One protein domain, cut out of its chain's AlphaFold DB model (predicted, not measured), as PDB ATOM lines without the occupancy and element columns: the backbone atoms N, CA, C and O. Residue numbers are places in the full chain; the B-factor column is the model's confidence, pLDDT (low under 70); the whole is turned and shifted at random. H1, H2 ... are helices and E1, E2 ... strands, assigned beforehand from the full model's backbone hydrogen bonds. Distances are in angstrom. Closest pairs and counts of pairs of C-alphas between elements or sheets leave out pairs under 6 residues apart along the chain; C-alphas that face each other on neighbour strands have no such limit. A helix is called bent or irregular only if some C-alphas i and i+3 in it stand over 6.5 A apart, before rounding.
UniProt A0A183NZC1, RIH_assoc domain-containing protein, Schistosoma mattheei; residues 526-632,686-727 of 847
ATOM      1  N   PRO A 526     179.731   7.537  48.162       67.81
ATOM      2  CA  PRO A 526     179.901   6.590  47.055       67.81
ATOM      3  C   PRO A 526     180.899   5.468  47.372       67.81
ATOM      4  O   PRO A 526     180.794   4.370  46.829       67.81
ATOM      5  N   LYS A 527     181.862   5.716  48.271       71.44
ATOM      6  CA  LYS A 527     182.821   4.696  48.718       71.44
ATOM      7  C   LYS A 527     182.166   3.690  49.654       71.44
ATOM      8  O   LYS A 527     182.459   2.507  49.551       71.44
ATOM      9  N   TRP A 528     181.289   4.153  50.543       69.56
ATOM     10  CA  TRP A 528     180.532   3.276  51.432       69.56
ATOM     11  C   TRP A 528     179.617   2.344  50.634       69.56
ATOM     12  O   TRP A 528     179.633   1.143  50.867       69.56
ATOM     13  N   ILE A 529     178.905   2.867  49.635       68.69
ATOM     14  CA  ILE A 529     177.922   2.100  48.848       68.69
ATOM     15  C   ILE A 529     178.565   0.990  48.016       68.69
ATOM     16  O   ILE A 529     178.001  -0.093  47.905       68.69
ATOM     17  N   ARG A 530     179.767   1.224  47.476       59.94
ATOM     18  CA  ARG A 530     180.495   0.223  46.679       59.94
ATOM     19  C   ARG A 530     180.917  -1.015  47.486       59.94
ATOM     20  O   ARG A 530     181.286  -2.033  46.910       59.94
ATOM     21  N   ASN A 531     180.882  -0.946  48.813       62.47
ATOM     22  CA  ASN A 531     181.081  -2.117  49.652       62.47
ATOM     23  C   ASN A 531     179.734  -2.860  49.724       62.47
ATOM     24  O   ASN A 531     178.879  -2.470  50.512       62.47
ATOM     25  N   ASN A 532     179.560  -3.909  48.905       54.50
ATOM     26  CA  ASN A 532     178.338  -4.713  48.641       54.50
ATOM     27  C   ASN A 532     177.603  -5.340  49.864       54.50
ATOM     28  O   ASN A 532     176.877  -6.315  49.724       54.50
ATOM     29  N   LYS A 533     177.792  -4.830  51.086       53.00
ATOM     30  CA  LYS A 533     177.115  -5.241  52.328       53.00
ATOM     31  C   LYS A 533     176.038  -4.251  52.796       53.00
ATOM     32  O   LYS A 533     175.417  -4.484  53.827       53.00
ATOM     33  N   LEU A 534     175.847  -3.132  52.090       58.16
ATOM     34  CA  LEU A 534     174.981  -2.020  52.511       58.16
ATOM     35  C   LEU A 534     173.718  -1.856  51.650       58.16
ATOM     36  O   LEU A 534     173.158  -0.761  51.629       58.16
ATOM     37  N   GLU A 535     173.251  -2.909  50.968       59.72
ATOM     38  CA  GLU A 535     172.090  -2.864  50.057       59.72
ATOM     39  C   GLU A 535     170.859  -2.185  50.685       59.72
ATOM     40  O   GLU A 535     170.319  -1.253  50.091       59.72
ATOM     41  N   GLU A 536     170.488  -2.539  51.922       60.50
ATOM     42  CA  GLU A 536     169.336  -1.941  52.626       60.50
ATOM     43  C   GLU A 536     169.519  -0.452  52.978       60.50
ATOM     44  O   GLU A 536     168.546   0.296  53.060       60.50
ATOM     45  N   ILE A 537     170.759   0.012  53.169       68.62
ATOM     46  CA  ILE A 537     171.069   1.395  53.579       68.62
ATOM     47  C   ILE A 537     171.325   2.300  52.362       68.62
ATOM     48  O   ILE A 537     171.235   3.524  52.476       68.62
ATOM     49  N   THR A 538     171.598   1.728  51.183       73.12
ATOM     50  CA  THR A 538     171.967   2.483  49.972       73.12
ATOM     51  C   THR A 538     170.977   3.587  49.612       73.12
ATOM     52  O   THR A 538     171.404   4.710  49.346       73.12
ATOM     53  N   CYS A 539     169.670   3.306  49.656       74.12
ATOM     54  CA  CYS A 539     168.626   4.279  49.329       74.12
ATOM     55  C   CYS A 539     168.634   5.460  50.308       74.12
ATOM     56  O   CYS A 539     168.733   6.611  49.887       74.12
ATOM     57  N   SER A 540     168.612   5.175  51.612       73.12
ATOM     58  CA  SER A 540     168.628   6.195  52.667       73.12
ATOM     59  C   SER A 540     169.895   7.049  52.608       73.12
ATOM     60  O   SER A 540     169.839   8.269  52.741       73.12
ATOM     61  N   LEU A 541     171.053   6.434  52.357       80.94
ATOM     62  CA  LEU A 541     172.326   7.143  52.258       80.94
ATOM     63  C   LEU A 541     172.394   8.026  50.999       80.94
ATOM     64  O   LEU A 541     172.890   9.154  51.061       80.94
ATOM     65  N   ALA A 542     171.843   7.553  49.875       82.06
ATOM     66  CA  ALA A 542     171.695   8.350  48.660       82.06
ATOM     67  C   ALA A 542     170.839   9.597  48.923       82.06
ATOM     68  O   ALA A 542     171.258  10.712  48.610       82.06
ATOM     69  N   GLU A 543     169.684   9.435  49.566       83.50
ATOM     70  CA  GLU A 543     168.792  10.546  49.912       83.50
ATOM     71  C   GLU A 543     169.433  11.546  50.881       83.50
ATOM     72  O   GLU A 543     169.369  12.754  50.644       83.50
ATOM     73  N   ILE A 544     170.119  11.065  51.923       87.12
ATOM     74  CA  ILE A 544     170.858  11.918  52.868       87.12
ATOM     75  C   ILE A 544     171.933  12.724  52.135       87.12
ATOM     76  O   ILE A 544     172.073  13.926  52.374       87.12
ATOM     77  N   SER A 545     172.666  12.101  51.207       87.19
ATOM     78  CA  SER A 545     173.669  12.811  50.407       87.19
ATOM     79  C   SER A 545     173.036  13.873  49.498       87.19
ATOM     80  O   SER A 545     173.536  14.996  49.429       87.19
ATOM     81  N   CYS A 546     171.881  13.583  48.892       88.44
ATOM     82  CA  CYS A 546     171.128  14.529  48.068       88.44
ATOM     83  C   CYS A 546     170.680  15.753  48.878       88.44
ATOM     84  O   CYS A 546     170.896  16.894  48.462       88.44
ATOM     85  N   LEU A 547     170.100  15.530  50.060       89.69
ATOM     86  CA  LEU A 547     169.686  16.606  50.962       89.69
ATOM     87  C   LEU A 547     170.885  17.395  51.502       89.69
ATOM     88  O   LEU A 547     170.810  18.615  51.600       89.69
ATOM     89  N   SER A 548     172.013  16.739  51.772       90.50
ATOM     90  CA  SER A 548     173.243  17.417  52.201       90.50
ATOM     91  C   SER A 548     173.761  18.383  51.129       90.50
ATOM     92  O   SER A 548     174.110  19.519  51.445       90.50
ATOM     93  N   ILE A 549     173.752  17.975  49.853       90.31
ATOM     94  CA  ILE A 549     174.130  18.858  48.735       90.31
ATOM     95  C   ILE A 549     173.130  20.014  48.599       90.31
ATOM     96  O   ILE A 549     173.543  21.158  48.411       90.31
ATOM     97  N   LYS A 550     171.823  19.748  48.736       90.44
ATOM     98  CA  LYS A 550     170.790  20.798  48.710       90.44
ATOM     99  C   LYS A 550     170.957  21.811  49.837       90.44
ATOM    100  O   LYS A 550     170.804  23.000  49.585       90.44
ATOM    101  N   LEU A 551     171.300  21.365  51.044       90.19
ATOM    102  CA  LEU A 551     171.572  22.255  52.170       90.19
ATOM    103  C   LEU A 551     172.787  23.143  51.887       90.19
ATOM    104  O   LEU A 551     172.718  24.343  52.117       90.19
ATOM    105  N   LEU A 552     173.869  22.591  51.321       88.75
ATOM    106  CA  LEU A 552     175.026  23.395  50.909       88.75
ATOM    107  C   LEU A 552     174.664  24.440  49.845       88.75
ATOM    108  O   LEU A 552     175.134  25.571  49.928       88.75
ATOM    109  N   LEU A 553     173.821  24.085  48.871       87.81
ATOM    110  CA  LEU A 553     173.330  25.028  47.862       87.81
ATOM    111  C   LEU A 553     172.459  26.131  48.484       87.81
ATOM    112  O   LEU A 553     172.694  27.299  48.199       87.81
ATOM    113  N   ALA A 554     171.519  25.781  49.368       87.31
ATOM    114  CA  ALA A 554     170.657  26.744  50.066       87.31
ATOM    115  C   ALA A 554     171.463  27.703  50.958       87.31
ATOM    116  O   ALA A 554     171.194  28.895  51.031       87.31
ATOM    117  N   VAL A 555     172.515  27.199  51.602       84.56
ATOM    118  CA  VAL A 555     173.414  28.008  52.433       84.56
ATOM    119  C   VAL A 555     174.290  28.959  51.604       84.56
ATOM    120  O   VAL A 555     174.715  29.998  52.108       84.56
ATOM    121  N   LEU A 556     174.559  28.628  50.340       79.44
ATOM    122  CA  LEU A 556     175.276  29.489  49.394       79.44
ATOM    123  C   LEU A 556     174.362  30.493  48.671       79.44
ATOM    124  O   LEU A 556     174.871  31.409  48.022       79.44
ATOM    125  N   GLU A 557     173.042  30.342  48.773       80.69
ATOM    126  CA  GLU A 557     172.065  31.211  48.115       80.69
ATOM    127  C   GLU A 557     172.211  32.660  48.614       80.69
ATOM    128  O   GLU A 557     172.223  32.926  49.818       80.69
ATOM    129  N   GLY A 558     172.392  33.608  47.688       72.56
ATOM    130  CA  GLY A 558     172.609  35.026  48.006       72.56
ATOM    131  C   GLY A 558     174.003  35.387  48.549       72.56
ATOM    132  O   GLY A 558     174.231  36.549  48.883       72.56
ATOM    133  N   ARG A 559     174.953  34.438  48.622       72.12
ATOM    134  CA  ARG A 559     176.338  34.691  49.065       72.12
ATOM    135  C   ARG A 559     177.298  34.781  47.891       72.12
ATOM    136  O   ARG A 559     177.328  33.921  47.007       72.12
ATOM    137  N   HIS A 560     178.147  35.802  47.895       65.44
ATOM    138  CA  HIS A 560     179.165  35.990  46.867       65.44
ATOM    139  C   HIS A 560     180.522  36.214  47.524       65.44
ATOM    140  O   HIS A 560     180.747  37.239  48.149       65.44
ATOM    141  N   GLU A 561     181.431  35.247  47.355       59.38
ATOM    142  CA  GLU A 561     182.853  35.384  47.718       59.38
ATOM    143  C   GLU A 561     183.123  35.660  49.216       59.38
ATOM    144  O   GLU A 561     184.187  36.146  49.595       59.38
ATOM    145  N   ASP A 562     182.186  35.268  50.086       66.25
ATOM    146  CA  ASP A 562     182.299  35.389  51.542       66.25
ATOM    147  C   ASP A 562     183.278  34.374  52.170       66.25
ATOM    148  O   ASP A 562     183.677  33.381  51.560       66.25
ATOM    149  N   LYS A 563     183.621  34.555  53.456       70.00
ATOM    150  CA  LYS A 563     184.495  33.632  54.224       70.00
ATOM    151  C   LYS A 563     184.065  32.161  54.127       70.00
ATOM    152  O   LYS A 563     184.901  31.266  54.097       70.00
ATOM    153  N   VAL A 564     182.761  31.918  54.053       71.00
ATOM    154  CA  VAL A 564     182.154  30.582  53.934       71.00
ATOM    155  C   VAL A 564     182.445  29.956  52.580       71.00
ATOM    156  O   VAL A 564     182.750  28.772  52.493       71.00
ATOM    157  N   TYR A 565     182.383  30.765  51.524       72.88
ATOM    158  CA  TYR A 565     182.732  30.342  50.177       72.88
ATOM    159  C   TYR A 565     184.203  29.916  50.116       72.88
ATOM    160  O   TYR A 565     184.520  28.858  49.578       72.88
ATOM    161  N   GLN A 566     185.092  30.685  50.757       71.75
ATOM    162  CA  GLN A 566     186.514  30.343  50.865       71.75
ATOM    163  C   GLN A 566     186.738  29.043  51.654       71.75
ATOM    164  O   GLN A 566     187.453  28.163  51.181       71.75
ATOM    165  N   GLN A 567     186.072  28.875  52.802       77.19
ATOM    166  CA  GLN A 567     186.140  27.640  53.592       77.19
ATOM    167  C   GLN A 567     185.639  26.420  52.808       77.19
ATOM    168  O   GLN A 567     186.266  25.365  52.836       77.19
ATOM    169  N   LEU A 568     184.540  26.546  52.063       78.44
ATOM    170  CA  LEU A 568     184.023  25.455  51.236       78.44
ATOM    171  C   LEU A 568     184.982  25.062  50.112       78.44
ATOM    172  O   LEU A 568     185.135  23.873  49.848       78.44
ATOM    173  N   ILE A 569     185.656  26.025  49.480       77.12
ATOM    174  CA  ILE A 569     186.683  25.739  48.468       77.12
ATOM    175  C   ILE A 569     187.854  24.956  49.077       77.12
ATOM    176  O   ILE A 569     188.342  24.011  48.456       77.12
ATOM    177  N   GLU A 570     188.283  25.302  50.293       76.62
ATOM    178  CA  GLU A 570     189.351  24.579  50.997       76.62
ATOM    179  C   GLU A 570     188.946  23.139  51.352       76.62
ATOM    180  O   GLU A 570     189.750  22.213  51.214       76.62
ATOM    181  N   LEU A 571     187.692  22.924  51.762       77.56
ATOM    182  CA  LEU A 571     187.174  21.597  52.117       77.56
ATOM    183  C   LEU A 571     186.838  20.727  50.900       77.56
ATOM    184  O   LEU A 571     186.963  19.500  50.966       77.56
ATOM    185  N   CYS A 572     186.456  21.349  49.785       78.00
ATOM    186  CA  CYS A 572     186.046  20.693  48.548       78.00
ATOM    187  C   CYS A 572     187.035  20.988  47.403       78.00
ATOM    188  O   CYS A 572     186.730  21.770  46.491       78.00
ATOM    189  N   PRO A 573     188.220  20.342  47.389       78.88
ATOM    190  CA  PRO A 573     189.152  20.493  46.283       78.88
ATOM    191  C   PRO A 573     188.551  19.905  45.003       78.88
ATOM    192  O   PRO A 573     187.953  18.823  45.015       78.88
ATOM    193  N   LEU A 574     188.761  20.609  43.889       74.69
ATOM    194  CA  LEU A 574     188.157  20.306  42.590       74.69
ATOM    195  C   LEU A 574     188.369  18.849  42.140       74.69
ATOM    196  O   LEU A 574     187.428  18.206  41.681       74.69
ATOM    197  N   ASP A 575     189.567  18.298  42.346       72.00
ATOM    198  CA  ASP A 575     189.902  16.919  41.958       72.00
ATOM    199  C   ASP A 575     189.013  15.879  42.655       72.00
ATOM    200  O   ASP A 575     188.562  14.912  42.036       72.00
ATOM    201  N   LYS A 576     188.723  16.086  43.950       78.50
ATOM    202  CA  LYS A 576     187.860  15.177  44.713       78.50
ATOM    203  C   LYS A 576     186.416  15.298  44.243       78.50
ATOM    204  O   LYS A 576     185.796  14.266  44.008       78.50
ATOM    205  N   LEU A 577     185.917  16.519  44.037       81.50
ATOM    206  CA  LEU A 577     184.560  16.753  43.535       81.50
ATOM    207  C   LEU A 577     184.328  16.070  42.184       81.50
ATOM    208  O   LEU A 577     183.361  15.328  42.044       81.50
ATOM    209  N   ILE A 578     185.244  16.243  41.224       79.19
ATOM    210  CA  ILE A 578     185.146  15.601  39.903       79.19
ATOM    211  C   ILE A 578     185.125  14.076  40.043       79.19
ATOM    212  O   ILE A 578     184.288  13.411  39.433       79.19
ATOM    213  N   SER A 579     186.002  13.514  40.885       79.75
ATOM    214  CA  SER A 579     186.014  12.068  41.122       79.75
ATOM    215  C   SER A 579     184.693  11.570  41.719       79.75
ATOM    216  O   SER A 579     184.159  10.563  41.269       79.75
ATOM    217  N   THR A 580     184.124  12.303  42.680       82.62
ATOM    218  CA  THR A 580     182.855  11.972  43.337       82.62
ATOM    219  C   THR A 580     181.671  12.077  42.374       82.62
ATOM    220  O   THR A 580     180.828  11.184  42.384       82.62
ATOM    221  N   ILE A 581     181.626  13.095  41.504       84.31
ATOM    222  CA  ILE A 581     180.609  13.215  40.439       84.31
ATOM    223  C   ILE A 581     180.650  11.983  39.533       84.31
ATOM    224  O   ILE A 581     179.619  11.361  39.285       84.31
ATOM    225  N   HIS A 582     181.847  11.591  39.094       82.31
ATOM    226  CA  HIS A 582     182.025  10.406  38.265       82.31
ATOM    227  C   HIS A 582     181.602   9.117  38.991       82.31
ATOM    228  O   HIS A 582     180.933   8.273  38.403       82.31
ATOM    229  N   TYR A 583     181.917   8.969  40.283       82.75
ATOM    230  CA  TYR A 583     181.462   7.812  41.059       82.75
ATOM    231  C   TYR A 583     179.935   7.742  41.190       82.75
ATOM    232  O   TYR A 583     179.379   6.657  41.061       82.75
ATOM    233  N   TYR A 584     179.248   8.869  41.407       84.50
ATOM    234  CA  TYR A 584     177.781   8.889  41.420       84.50
ATOM    235  C   TYR A 584     177.175   8.546  40.058       84.50
ATOM    236  O   TYR A 584     176.135   7.893  40.009       84.50
ATOM    237  N   HIS A 585     177.831   8.947  38.968       84.06
ATOM    238  CA  HIS A 585     177.417   8.573  37.621       84.06
ATOM    239  C   HIS A 585     177.531   7.059  37.398       84.06
ATOM    240  O   HIS A 585     176.545   6.443  37.006       84.06
ATOM    241  N   ILE A 586     178.660   6.442  37.769       82.75
ATOM    242  CA  ILE A 586     178.828   4.979  37.698       82.75
ATOM    243  C   ILE A 586     177.742   4.262  38.513       82.75
ATOM    244  O   ILE A 586     177.044   3.406  37.981       82.75
ATOM    245  N   LEU A 587     177.521   4.673  39.767       81.75
ATOM    246  CA  LEU A 587     176.491   4.071  40.629       81.75
ATOM    247  C   LEU A 587     175.071   4.216  40.057       81.75
ATOM    248  O   LEU A 587     174.195   3.410  40.361       81.75
ATOM    249  N   SER A 588     174.817   5.250  39.249       80.88
ATOM    250  CA  SER A 588     173.527   5.424  38.574       80.88
ATOM    251  C   SER A 588     173.347   4.505  37.359       80.88
ATOM    252  O   SER A 588     172.211   4.193  37.003       80.88
ATOM    253  N   GLU A 589     174.444   4.048  36.753       79.19
ATOM    254  CA  GLU A 589     174.450   3.151  35.592       79.19
ATOM    255  C   GLU A 589     174.569   1.668  35.988       79.19
ATOM    256  O   GLU A 589     174.118   0.798  35.239       79.19
ATOM    257  N   ASP A 590     175.076   1.368  37.188       76.25
ATOM    258  CA  ASP A 590     175.244   0.003  37.701       76.25
ATOM    259  C   ASP A 590     173.924  -0.793  37.680       76.25
ATOM    260  O   ASP A 590     172.875  -0.331  38.148       76.25
ATOM    261  N   SER A 591     173.962  -1.996  37.092       62.06
ATOM    262  CA  SER A 591     172.809  -2.899  36.908       62.06
ATOM    263  C   SER A 591     172.292  -3.522  38.199       62.06
ATOM    264  O   SER A 591     171.132  -3.929  38.251       62.06
ATOM    265  N   ASP A 592     173.131  -3.570  39.232       63.22
ATOM    266  CA  ASP A 592     172.824  -4.212  40.514       63.22
ATOM    267  C   ASP A 592     171.712  -3.459  41.270       63.22
ATOM    268  O   ASP A 592     170.917  -4.048  41.999       63.22
ATOM    269  N   PHE A 593     171.557  -2.158  41.003       60.09
ATOM    270  CA  PHE A 593     170.483  -1.318  41.530       60.09
ATOM    271  C   PHE A 593     169.261  -1.336  40.598       60.09
ATOM    272  O   PHE A 593     168.847  -0.313  40.053       60.09
ATOM    273  N   ALA A 594     168.689  -2.522  40.376       52.66
ATOM    274  CA  ALA A 594     167.575  -2.737  39.444       52.66
ATOM    275  C   ALA A 594     166.243  -2.086  39.885       52.66
ATOM    276  O   ALA A 594     165.318  -1.961  39.081       52.66
ATOM    277  N   THR A 595     166.123  -1.644  41.143       58.75
ATOM    278  CA  THR A 595     164.998  -0.808  41.576       58.75
ATOM    279  C   THR A 595     165.238   0.632  41.109       58.75
ATOM    280  O   THR A 595     166.284   1.221  41.358       58.75
ATOM    281  N   ASN A 596     164.266   1.240  40.420       57.47
ATOM    282  CA  ASN A 596     164.425   2.587  39.839       57.47
ATOM    283  C   ASN A 596     164.761   3.687  40.876       57.47
ATOM    284  O   ASN A 596     165.291   4.740  40.523       57.47
ATOM    285  N   HIS A 597     164.478   3.444  42.158       62.94
ATOM    286  CA  HIS A 597     164.552   4.422  43.243       62.94
ATOM    287  C   HIS A 597     165.987   4.864  43.642       62.94
ATOM    288  O   HIS A 597     166.256   6.073  43.664       62.94
ATOM    289  N   PRO A 598     166.943   3.959  43.945       71.81
ATOM    290  CA  PRO A 598     168.336   4.330  44.224       71.81
ATOM    291  C   PRO A 598     169.040   4.968  43.020       71.81
ATOM    292  O   PRO A 598     169.719   5.983  43.184       71.81
ATOM    293  N   ARG A 599     168.828   4.446  41.802       78.12
ATOM    294  CA  ARG A 599     169.447   4.980  40.572       78.12
ATOM    295  C   ARG A 599     169.106   6.444  40.329       78.12
ATOM    296  O   ARG A 599     169.997   7.258  40.086       78.12
ATOM    297  N   GLU A 600     167.826   6.799  40.436       80.25
ATOM    298  CA  GLU A 600     167.395   8.184  40.246       80.25
ATOM    299  C   GLU A 600     168.001   9.117  41.308       80.25
ATOM    300  O   GLU A 600     168.374  10.254  41.008       80.25
ATOM    301  N   SER A 601     168.151   8.625  42.540       80.62
ATOM    302  CA  SER A 601     168.762   9.371  43.641       80.62
ATOM    303  C   SER A 601     170.257   9.616  43.410       80.62
ATOM    304  O   SER A 601     170.706  10.750  43.566       80.62
ATOM    305  N   PHE A 602     171.017   8.618  42.945       84.50
ATOM    306  CA  PHE A 602     172.431   8.794  42.581       84.50
ATOM    307  C   PHE A 602     172.620   9.756  41.416       84.50
ATOM    308  O   PHE A 602     173.466  10.650  41.483       84.50
ATOM    309  N   HIS A 603     171.779   9.634  40.388       85.94
ATOM    310  CA  HIS A 603     171.787  10.563  39.268       85.94
ATOM    311  C   HIS A 603     171.527  12.008  39.736       85.94
ATOM    312  O   HIS A 603     172.244  12.932  39.341       85.94
ATOM    313  N   LYS A 604     170.539  12.210  40.624       86.25
ATOM    314  CA  LYS A 604     170.256  13.511  41.256       86.25
ATOM    315  C   LYS A 604     171.454  14.030  42.057       86.25
ATOM    316  O   LYS A 604     171.790  15.201  41.912       86.25
ATOM    317  N   CYS A 605     172.122  13.189  42.850       87.44
ATOM    318  CA  CYS A 605     173.320  13.578  43.605       87.44
ATOM    319  C   CYS A 605     174.456  14.042  42.691       87.44
ATOM    320  O   CYS A 605     175.009  15.117  42.919       87.44
ATOM    321  N   GLY A 606     174.775  13.278  41.640       86.69
ATOM    322  CA  GLY A 606     175.815  13.649  40.676       86.69
ATOM    323  C   GLY A 606     175.525  14.993  40.001       86.69
ATOM    324  O   GLY A 606     176.401  15.854  39.928       86.69
ATOM    325  N   HIS A 607     174.269  15.221  39.608       88.38
ATOM    326  CA  HIS A 607     173.850  16.466  38.969       88.38
ATOM    327  C   HIS A 607     173.870  17.668  39.929       88.38
ATOM    328  O   HIS A 607     174.387  18.729  39.587       88.38
ATOM    329  N   LEU A 608     173.362  17.511  41.157       89.00
ATOM    330  CA  LEU A 608     173.407  18.566  42.175       89.00
ATOM    331  C   LEU A 608     174.848  18.915  42.568       89.00
ATOM    332  O   LEU A 608     175.168  20.085  42.762       89.00
ATOM    333  N   LEU A 609     175.733  17.918  42.646       88.06
ATOM    334  CA  LEU A 609     177.150  18.128  42.933       88.06
ATOM    335  C   LEU A 609     177.864  18.848  41.782       88.06
ATOM    336  O   LEU A 609     178.729  19.691  42.020       88.06
ATOM    337  N   PHE A 610     177.473  18.565  40.538       86.88
ATOM    338  CA  PHE A 610     177.928  19.311  39.368       86.88
ATOM    339  C   PHE A 610     177.503  20.789  39.447       86.88
ATOM    340  O   PHE A 610     178.343  21.674  39.280       86.88
ATOM    341  N   ILE A 611     176.245  21.067  39.811       87.75
ATOM    342  CA  ILE A 611     175.741  22.436  40.022       87.75
ATOM    343  C   ILE A 611     176.510  23.137  41.150       87.75
ATOM    344  O   ILE A 611     176.962  24.269  40.974       87.75
ATOM    345  N   LEU A 612     176.729  22.460  42.283       87.38
ATOM    346  CA  LEU A 612     177.527  22.988  43.394       87.38
ATOM    347  C   LEU A 612     178.957  23.322  42.946       87.38
ATOM    348  O   LEU A 612     179.487  24.373  43.296       87.38
ATOM    349  N   THR A 613     179.568  22.464  42.126       84.25
ATOM    350  CA  THR A 613     180.915  22.688  41.582       84.25
ATOM    351  C   THR A 613     180.954  23.924  40.682       84.25
ATOM    352  O   THR A 613     181.886  24.716  40.784       84.25
ATOM    353  N   GLN A 614     179.931  24.143  39.852       80.88
ATOM    354  CA  GLN A 614     179.817  25.339  39.011       80.88
ATOM    355  C   GLN A 614     179.599  26.622  39.832       80.88
ATOM    356  O   GLN A 614     180.138  27.672  39.481       80.88
ATOM    357  N   TYR A 615     178.858  26.537  40.939       78.19
ATOM    358  CA  TYR A 615     178.692  27.641  41.889       78.19
ATOM    359  C   TYR A 615     180.006  27.985  42.617       78.19
ATOM    360  O   TYR A 615     180.385  29.156  42.707       78.19
ATOM    361  N   LEU A 616     180.733  26.973  43.105       75.94
ATOM    362  CA  LEU A 616     182.010  27.134  43.820       75.94
ATOM    363  C   LEU A 616     183.180  27.516  42.910       75.94
ATOM    364  O   LEU A 616     184.107  28.190  43.339       75.94
ATOM    365  N   TYR A 617     183.154  27.101  41.650       73.94
ATOM    366  CA  TYR A 617     184.187  27.413  40.674       73.94
ATOM    367  C   TYR A 617     183.521  28.034  39.451       73.94
ATOM    368  O   TYR A 617     183.239  27.355  38.471       73.94
ATOM    369  N   ARG A 618     183.316  29.357  39.469       65.00
ATOM    370  CA  ARG A 618     182.702  30.101  38.346       65.00
ATOM    371  C   ARG A 618     183.412  29.863  37.001       65.00
ATOM    372  O   ARG A 618     182.777  29.903  35.951       65.00
ATOM    373  N   CYS A 619     184.714  29.563  37.030       57.19
ATOM    374  CA  CYS A 619     185.521  29.218  35.855       57.19
ATOM    375  C   CYS A 619     185.369  27.758  35.392       57.19
ATOM    376  O   CYS A 619     185.898  27.404  34.343       57.19
ATOM    377  N   PHE A 620     184.680  26.895  36.140       62.00
ATOM    378  CA  PHE A 620     184.551  25.465  35.848       62.00
ATOM    379  C   PHE A 620     183.994  25.171  34.446       62.00
ATOM    380  O   PHE A 620     184.606  24.361  33.746       62.00
ATOM    381  N   PRO A 621     182.956  25.874  33.943       59.81
ATOM    382  CA  PRO A 621     182.507  25.701  32.559       59.81
ATOM    383  C   PRO A 621     183.584  26.058  31.520       59.81
ATOM    384  O   PRO A 621     183.709  25.389  30.495       59.81
ATOM    385  N   ALA A 622     184.404  27.082  31.787       53.62
ATOM    386  CA  ALA A 622     185.510  27.471  30.911       53.62
ATOM    387  C   ALA A 622     186.660  26.448  30.957       53.62
ATOM    388  O   ALA A 622     187.195  26.076  29.915       53.62
ATOM    389  N   ILE A 623     186.992  25.931  32.144       55.62
ATOM    390  CA  ILE A 623     187.991  24.867  32.340       55.62
ATOM    391  C   ILE A 623     187.559  23.592  31.612       55.62
ATOM    392  O   ILE A 623     188.361  22.980  30.912       55.62
ATOM    393  N   PHE A 624     186.284  23.217  31.711       57.75
ATOM    394  CA  PHE A 624     185.735  22.068  30.999       57.75
ATOM    395  C   PHE A 624     185.792  22.246  29.473       57.75
ATOM    396  O   PHE A 624     186.200  21.332  28.756       57.75
ATOM    397  N   LYS A 625     185.476  23.447  28.966       57.91
ATOM    398  CA  LYS A 625     185.631  23.777  27.541       57.91
ATOM    399  C   LYS A 625     187.086  23.623  27.079       57.91
ATOM    400  O   LYS A 625     187.316  23.089  25.997       57.91
ATOM    401  N   HIS A 626     188.053  24.011  27.914       50.53
ATOM    402  CA  HIS A 626     189.476  23.791  27.645       50.53
ATOM    403  C   HIS A 626     189.885  22.307  27.699       50.53
ATOM    404  O   HIS A 626     190.664  21.878  26.845       50.53
ATOM    405  N   MET A 627     189.320  21.504  28.614       45.06
ATOM    406  CA  MET A 627     189.524  20.044  28.640       45.06
ATOM    407  C   MET A 627     189.016  19.369  27.355       45.06
ATOM    408  O   MET A 627     189.687  18.494  26.814       45.06
ATOM    409  N   LYS A 628     187.892  19.840  26.799       50.81
ATOM    410  CA  LYS A 628     187.356  19.349  25.517       50.81
ATOM    411  C   LYS A 628     188.252  19.706  24.322       50.81
ATOM    412  O   LYS A 628     188.349  18.937  23.374       50.81
ATOM    413  N   THR A 629     188.931  20.857  24.355       43.75
ATOM    414  CA  THR A 629     189.843  21.269  23.271       43.75
ATOM    415  C   THR A 629     191.200  20.562  23.295       43.75
ATOM    416  O   THR A 629     191.836  20.473  22.250       43.75
ATOM    417  N   SER A 630     191.650  20.045  24.445       39.50
ATOM    418  CA  SER A 630     192.933  19.332  24.539       39.50
ATOM    419  C   SER A 630     192.901  17.904  23.986       39.50
ATOM    420  O   SER A 630     193.930  17.444  23.507       39.50
ATOM    421  N   GLU A 631     191.753  17.215  24.004       42.22
ATOM    422  CA  GLU A 631     191.628  15.859  23.432       42.22
ATOM    423  C   GLU A 631     191.550  15.855  21.899       42.22
ATOM    424  O   GLU A 631     191.967  14.893  21.262       42.22
ATOM    425  N   ASN A 632     191.116  16.959  21.281       36.66
ATOM    426  CA  ASN A 632     191.057  17.075  19.819       36.66
ATOM    427  C   ASN A 632     192.444  17.114  19.143       36.66
ATOM    428  O   ASN A 632     192.521  17.117  17.915       36.66
ATOM    429  N   ILE A 686     197.380  20.110  37.379       47.38
ATOM    430  CA  ILE A 686     196.055  19.628  37.840       47.38
ATOM    431  C   ILE A 686     195.201  19.245  36.631       47.38
ATOM    432  O   ILE A 686     194.752  18.109  36.519       47.38
ATOM    433  N   ILE A 687     195.107  20.150  35.654       48.41
ATOM    434  CA  ILE A 687     194.439  19.897  34.373       48.41
ATOM    435  C   ILE A 687     195.116  18.720  33.643       48.41
ATOM    436  O   ILE A 687     194.429  17.807  33.204       48.41
ATOM    437  N   LYS A 688     196.459  18.631  33.617       43.41
ATOM    438  CA  LYS A 688     197.157  17.452  33.056       43.41
ATOM    439  C   LYS A 688     196.955  16.161  33.854       43.41
ATOM    440  O   LYS A 688     197.073  15.101  33.252       43.41
ATOM    441  N   ARG A 689     196.695  16.199  35.167       49.09
ATOM    442  CA  ARG A 689     196.378  15.001  35.976       49.09
ATOM    443  C   ARG A 689     194.942  14.532  35.752       49.09
ATOM    444  O   ARG A 689     194.738  13.328  35.671       49.09
ATOM    445  N   LEU A 690     194.000  15.465  35.604       49.41
ATOM    446  CA  LEU A 690     192.605  15.185  35.252       49.41
ATOM    447  C   LEU A 690     192.491  14.620  33.826       49.41
ATOM    448  O   LEU A 690     191.794  13.636  33.620       49.41
ATOM    449  N   ILE A 691     193.254  15.165  32.871       50.47
ATOM    450  CA  ILE A 691     193.298  14.688  31.476       50.47
ATOM    451  C   ILE A 691     194.061  13.356  31.342       50.47
ATOM    452  O   ILE A 691     193.695  12.515  30.529       50.47
ATOM    453  N   LYS A 692     195.108  13.102  32.146       49.44
ATOM    454  CA  LYS A 692     195.884  11.843  32.057       49.44
ATOM    455  C   LYS A 692     195.157  10.604  32.583       49.44
ATOM    456  O   LYS A 692     195.688   9.504  32.439       49.44
ATOM    457  N   GLY A 693     193.999  10.755  33.219       48.50
ATOM    458  CA  GLY A 693     193.300   9.656  33.864       48.50
ATOM    459  C   GLY A 693     191.811   9.645  33.559       48.50
ATOM    460  O   GLY A 693     191.050  10.147  34.372       48.50
ATOM    461  N   LYS A 694     191.442   8.913  32.497       55.91
ATOM    462  CA  LYS A 694     190.111   8.343  32.179       55.91
ATOM    463  C   LYS A 694     189.189   9.211  31.304       55.91
ATOM    464  O   LYS A 694     188.521  10.118  31.793       55.91
ATOM    465  N   SER A 695     189.060   8.798  30.039       61.25
ATOM    466  CA  SER A 695     188.002   9.179  29.081       61.25
ATOM    467  C   SER A 695     186.597   9.179  29.694       61.25
ATOM    468  O   SER A 695     185.768  10.037  29.403       61.25
ATOM    469  N   ASP A 696     186.344   8.243  30.607       63.88
ATOM    470  CA  ASP A 696     185.021   7.996  31.183       63.88
ATOM    471  C   ASP A 696     184.587   9.118  32.145       63.88
ATOM    472  O   ASP A 696     183.398   9.395  32.303       63.88
ATOM    473  N   ILE A 697     185.547   9.829  32.753       72.56
ATOM    474  CA  ILE A 697     185.252  11.021  33.563       72.56
ATOM    475  C   ILE A 697     184.708  12.129  32.661       72.56
ATOM    476  O   ILE A 697     183.737  12.800  33.014       72.56
ATOM    477  N   ILE A 698     185.290  12.297  31.475       70.31
ATOM    478  CA  ILE A 698     184.887  13.338  30.530       70.31
ATOM    479  C   ILE A 698     183.485  13.052  29.995       70.31
ATOM    480  O   ILE A 698     182.675  13.975  29.961       70.31
ATOM    481  N   LEU A 699     183.154  11.793  29.687       73.00
ATOM    482  CA  LEU A 699     181.794  11.392  29.299       73.00
ATOM    483  C   LEU A 699     180.763  11.707  30.395       73.00
ATOM    484  O   LEU A 699     179.741  12.336  30.115       73.00
ATOM    485  N   SER A 700     181.068  11.376  31.655       76.12
ATOM    486  CA  SER A 700     180.169  11.668  32.782       76.12
ATOM    487  C   SER A 700     179.928  13.171  32.980       76.12
ATOM    488  O   SER A 700     178.804  13.612  33.222       76.12
ATOM    489  N   LEU A 701     180.967  13.993  32.809       80.44
ATOM    490  CA  LEU A 701     180.847  15.448  32.879       80.44
ATOM    491  C   LEU A 701     180.090  16.013  31.671       80.44
ATOM    492  O   LEU A 701     179.264  16.906  31.846       80.44
ATOM    493  N   GLN A 702     180.313  15.479  30.464       79.50
ATOM    494  CA  GLN A 702     179.564  15.865  29.264       79.50
ATOM    495  C   GLN A 702     178.062  15.637  29.456       79.50
ATOM    496  O   GLN A 702     177.273  16.540  29.168       79.50
ATOM    497  N   HIS A 703     177.676  14.491  30.018       81.81
ATOM    498  CA  HIS A 703     176.282  14.174  30.310       81.81
ATOM    499  C   HIS A 703     175.611  15.243  31.193       81.81
ATOM    500  O   HIS A 703     174.551  15.766  30.846       81.81
ATOM    501  N   TYR A 704     176.246  15.647  32.299       84.75
ATOM    502  CA  TYR A 704     175.689  16.698  33.162       84.75
ATOM    503  C   TYR A 704     175.728  18.091  32.520       84.75
ATOM    504  O   TYR A 704     174.821  18.889  32.744       84.75
ATOM    505  N   THR A 705     176.716  18.392  31.671       83.12
ATOM    506  CA  THR A 705     176.782  19.696  30.981       83.12
ATOM    507  C   THR A 705     175.650  19.902  29.978       83.12
ATOM    508  O   THR A 705     175.153  21.014  29.852       83.12
ATOM    509  N   ILE A 706     175.219  18.846  29.279       81.88
ATOM    510  CA  ILE A 706     174.099  18.920  28.326       81.88
ATOM    511  C   ILE A 706     172.778  19.129  29.072       81.88
ATOM    512  O   ILE A 706     171.902  19.843  28.592       81.88
ATOM    513  N   ASN A 707     172.671  18.555  30.271       85.06
ATOM    514  CA  ASN A 707     171.455  18.555  31.076       85.06
ATOM    515  C   ASN A 707     171.396  19.703  32.101       85.06
ATOM    516  O   ASN A 707     170.484  19.721  32.926       85.06
ATOM    517  N   THR A 708     172.334  20.654  32.067       85.94
ATOM    518  CA  THR A 708     172.333  21.849  32.926       85.94
ATOM    519  C   THR A 708     172.037  23.102  32.117       85.94
ATOM    520  O   THR A 708     172.609  23.331  31.054       85.94
ATOM    521  N   ALA A 709     171.164  23.952  32.652       86.00
ATOM    522  CA  ALA A 709     170.875  25.268  32.104       86.00
ATOM    523  C   ALA A 709     171.183  26.363  33.125       86.00
ATOM    524  O   ALA A 709     171.280  26.130  34.332       86.00
ATOM    525  N   GLN A 710     171.335  27.579  32.613       87.50
ATOM    526  CA  GLN A 710     171.560  28.775  33.401       87.50
ATOM    527  C   GLN A 710     170.621  29.875  32.927       87.50
ATOM    528  O   GLN A 710     170.517  30.117  31.726       87.50
ATOM    529  N   ILE A 711     170.018  30.580  33.879       88.00
ATOM    530  CA  ILE A 711     169.237  31.792  33.634       88.00
ATOM    531  C   ILE A 711     169.737  32.900  34.566       88.00
ATOM    532  O   ILE A 711     170.197  32.637  35.679       88.00
ATOM    533  N   GLU A 712     169.679  34.138  34.089       87.19
ATOM    534  CA  GLU A 712     169.905  35.343  34.885       87.19
ATOM    535  C   GLU A 712     168.553  35.995  35.169       87.19
ATOM    536  O   GLU A 712     167.766  36.226  34.251       87.19
ATOM    537  N   ILE A 713     168.264  36.227  36.447       87.00
ATOM    538  CA  ILE A 713     166.991  36.761  36.931       87.00
ATOM    539  C   ILE A 713     167.272  38.064  37.669       87.00
ATOM    540  O   ILE A 713     168.293  38.201  38.339       87.00
ATOM    541  N   VAL A 714     166.363  39.025  37.534       84.75
ATOM    542  CA  VAL A 714     166.384  40.256  38.323       84.75
ATOM    543  C   VAL A 714     165.497  40.042  39.547       84.75
ATOM    544  O   VAL A 714     164.302  39.797  39.402       84.75
ATOM    545  N   SER A 715     166.098  40.091  40.735       76.75
ATOM    546  CA  SER A 715     165.394  39.992  42.020       76.75
ATOM    547  C   SER A 715     164.584  41.264  42.318       76.75
ATOM    548  O   SER A 715     164.818  42.306  41.701       76.75
ATOM    549  N   GLU A 716     163.672  41.210  43.298       75.06
ATOM    550  CA  GLU A 716     162.902  42.375  43.779       75.06
ATOM    551  C   GLU A 716     163.820  43.532  44.224       75.06
ATOM    552  O   GLU A 716     163.478  44.704  44.071       75.06
ATOM    553  N   ASP A 717     165.036  43.203  44.668       74.81
ATOM    554  CA  ASP A 717     166.081  44.155  45.056       74.81
ATOM    555  C   ASP A 717     166.850  44.765  43.861       74.81
ATOM    556  O   ASP A 717     167.902  45.386  44.045       74.81
ATOM    557  N   ASN A 718     166.377  44.574  42.621       77.38
ATOM    558  CA  ASN A 718     167.034  44.979  41.368       77.38
ATOM    559  C   ASN A 718     168.461  44.422  41.190       77.38
ATOM    560  O   ASN A 718     169.300  45.012  40.504       77.38
ATOM    561  N   ARG A 719     168.758  43.274  41.807       78.00
ATOM    562  CA  ARG A 719     170.038  42.568  41.662       78.00
ATOM    563  C   ARG A 719     169.915  41.464  40.625       78.00
ATOM    564  O   ARG A 719     168.908  40.765  40.589       78.00
ATOM    565  N   ILE A 720     170.948  41.310  39.798       80.06
ATOM    566  CA  ILE A 720     171.033  40.215  38.829       80.06
ATOM    567  C   ILE A 720     171.598  38.994  39.546       80.06
ATOM    568  O   ILE A 720     172.732  39.008  40.024       80.06
ATOM    569  N   GLU A 721     170.811  37.930  39.584       76.56
ATOM    570  CA  GLU A 721     171.177  36.649  40.166       76.56
ATOM    571  C   GLU A 721     171.252  35.590  39.070       76.56
ATOM    572  O   GLU A 721     170.407  35.514  38.179       76.56
ATOM    573  N   ARG A 722     172.290  34.756  39.121       80.94
ATOM    574  CA  ARG A 722     172.508  33.675  38.158       80.94
ATOM    575  C   ARG A 722     172.076  32.363  38.786       80.94
ATOM    576  O   ARG A 722     172.748  31.877  39.690       80.94
ATOM    577  N   ILE A 723     171.017  31.758  38.261       83.62
ATOM    578  CA  ILE A 723     170.518  30.463  38.720       83.62
ATOM    579  C   ILE A 723     170.948  29.377  37.738       83.62
ATOM    580  O   ILE A 723     170.741  29.491  36.530       83.62
ATOM    581  N   VAL A 724     171.544  28.311  38.270       85.00
ATOM    582  CA  VAL A 724     171.894  27.096  37.527       85.00
ATOM    583  C   VAL A 724     170.952  25.984  37.969       85.00
ATOM    584  O   VAL A 724     170.805  25.747  39.167       85.00
ATOM    585  N   TYR A 725     170.314  25.308  37.018       86.44
ATOM    586  CA  TYR A 725     169.296  24.300  37.305       86.44
ATOM    587  C   TYR A 725     169.347  23.130  36.307       86.44
ATOM    588  O   TYR A 725     169.840  23.282  35.183       86.44
ATOM    589  N   PRO A 726     168.856  21.942  36.706       87.88
ATOM    590  CA  PRO A 726     168.773  20.788  35.823       87.88
ATOM    591  C   PRO A 726     167.636  20.955  34.805       87.88
ATOM    592  O   PRO A 726     166.514  21.303  35.172       87.88
ATOM    593  N   ILE A 727     167.899  20.651  33.536       87.75
ATOM    594  CA  ILE A 727     166.892  20.683  32.472       87.75
ATOM    595  C   ILE A 727     165.885  19.540  32.695       87.75
ATOM    596  O   ILE A 727     166.293  18.376  32.794       87.75
TER     597      ILE A 727
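This is residues 526 to 632 and 686 to 727 of the 847 residues of the protein "RIH_assoc domain-containing protein" of Schistosoma mattheei (UniProt A0A183NZC1). The core is helix H5, with two other long helices, H2 and H4, packed on different sides of it, and the shorter helix H8 crossing H4. The ladder of strands E1 and E2 passes the last part of H5 and reaches out beyond it, while H6 turns off from that same end of H5 and has the small helix H7 near it. The printed part has 149 residues with eight named helices, H1 to H8, then two antiparallel strands, E1 and E2; the class is mostly helix. It is compact, with a radius of gyration of the C-alphas of 16.3 A and spans of 51 by 39 by 29 A.

Find C-alpha 526 at (179.901, 6.590, 47.055), where H1, residues 526 to 529, begins. Next comes H2, residues 535 to 556, 32.5 A long; it is irregular, with C-alphas 536 and 539 7.1 A apart. H3 holds residues 563 to 571, and H4, residues 574 to 589, runs 23.0 A. From C-alpha 596 at (164.425, 2.587, 39.839), H5 runs 30.5 A to residue 616. H6 is residues 620 to 631, H7 is 686 to 691 and H8 is 695 to 706. E1, residues 708 to 714, measures 20.1 A; E2, residues 720 to 726, measures 19.8 A and ends at C-alpha 726 (168.773, 20.788, 35.823).

Start at H5, the hub, touching four helices. H2 touches it at a shallow tilt of 26 degrees, the same way, closest at the C-alphas of Cys 546 and Cys 605, 5.1 A. H4 and H5 form a helical hairpin at 20 degrees; the C-alphas of Ser 588 and Arg 599 are closest, 4.6 A. H3 only just touches residue 616 of H5, with 3 pairs of C-alphas within 8 A, closest Ile 569 and Leu 616 at 6.7 A. H6 only just touches H5, with 3 such pairs, and only at the corner, closest at the C-alphas of Gln 614 and Phe 620, 5.7 A. On H4, residues 580 to 587 alone touch H1, closest at the C-alphas of Tyr 583 and Pro 526, 6.3 A. H8 touches H4 about perpendicular, at 84 degrees, closest at the C-alphas of Ile 697 and His 582, 5.7 A. H7 is close to but not clearly touching H6, with the C-alphas of Ile 691 and Met 627 closest, 7.1 A. E1 and E2 are a hairpin, with N 709 and O 725 at 2.9 A and N 721 and O 713 at 2.8 A, within hydrogen-bond range; the closest C-alphas of E2 and H5 are Val 724 and Ile 611, 6.5 A. Every O i to N i+4 pair is within range in H3, H4, H5, H7 and H8, against 16 of 18 in H2 and 7 of 8 in H6; H1 is too short for such a pair.

The C-alphas farthest apart are those of Lys 533 and Asn 718, 52.4 A. Residues 633 to 685 are not printed, and C-alphas 632 and 686 are 18.9 A apart across the cut. Of the links printed whole, none is long. Mean pLDDT of the printed part is 73.3; look for values under 70 at, among others, residues 528 to 537, 618 to 632 and 686 to 696.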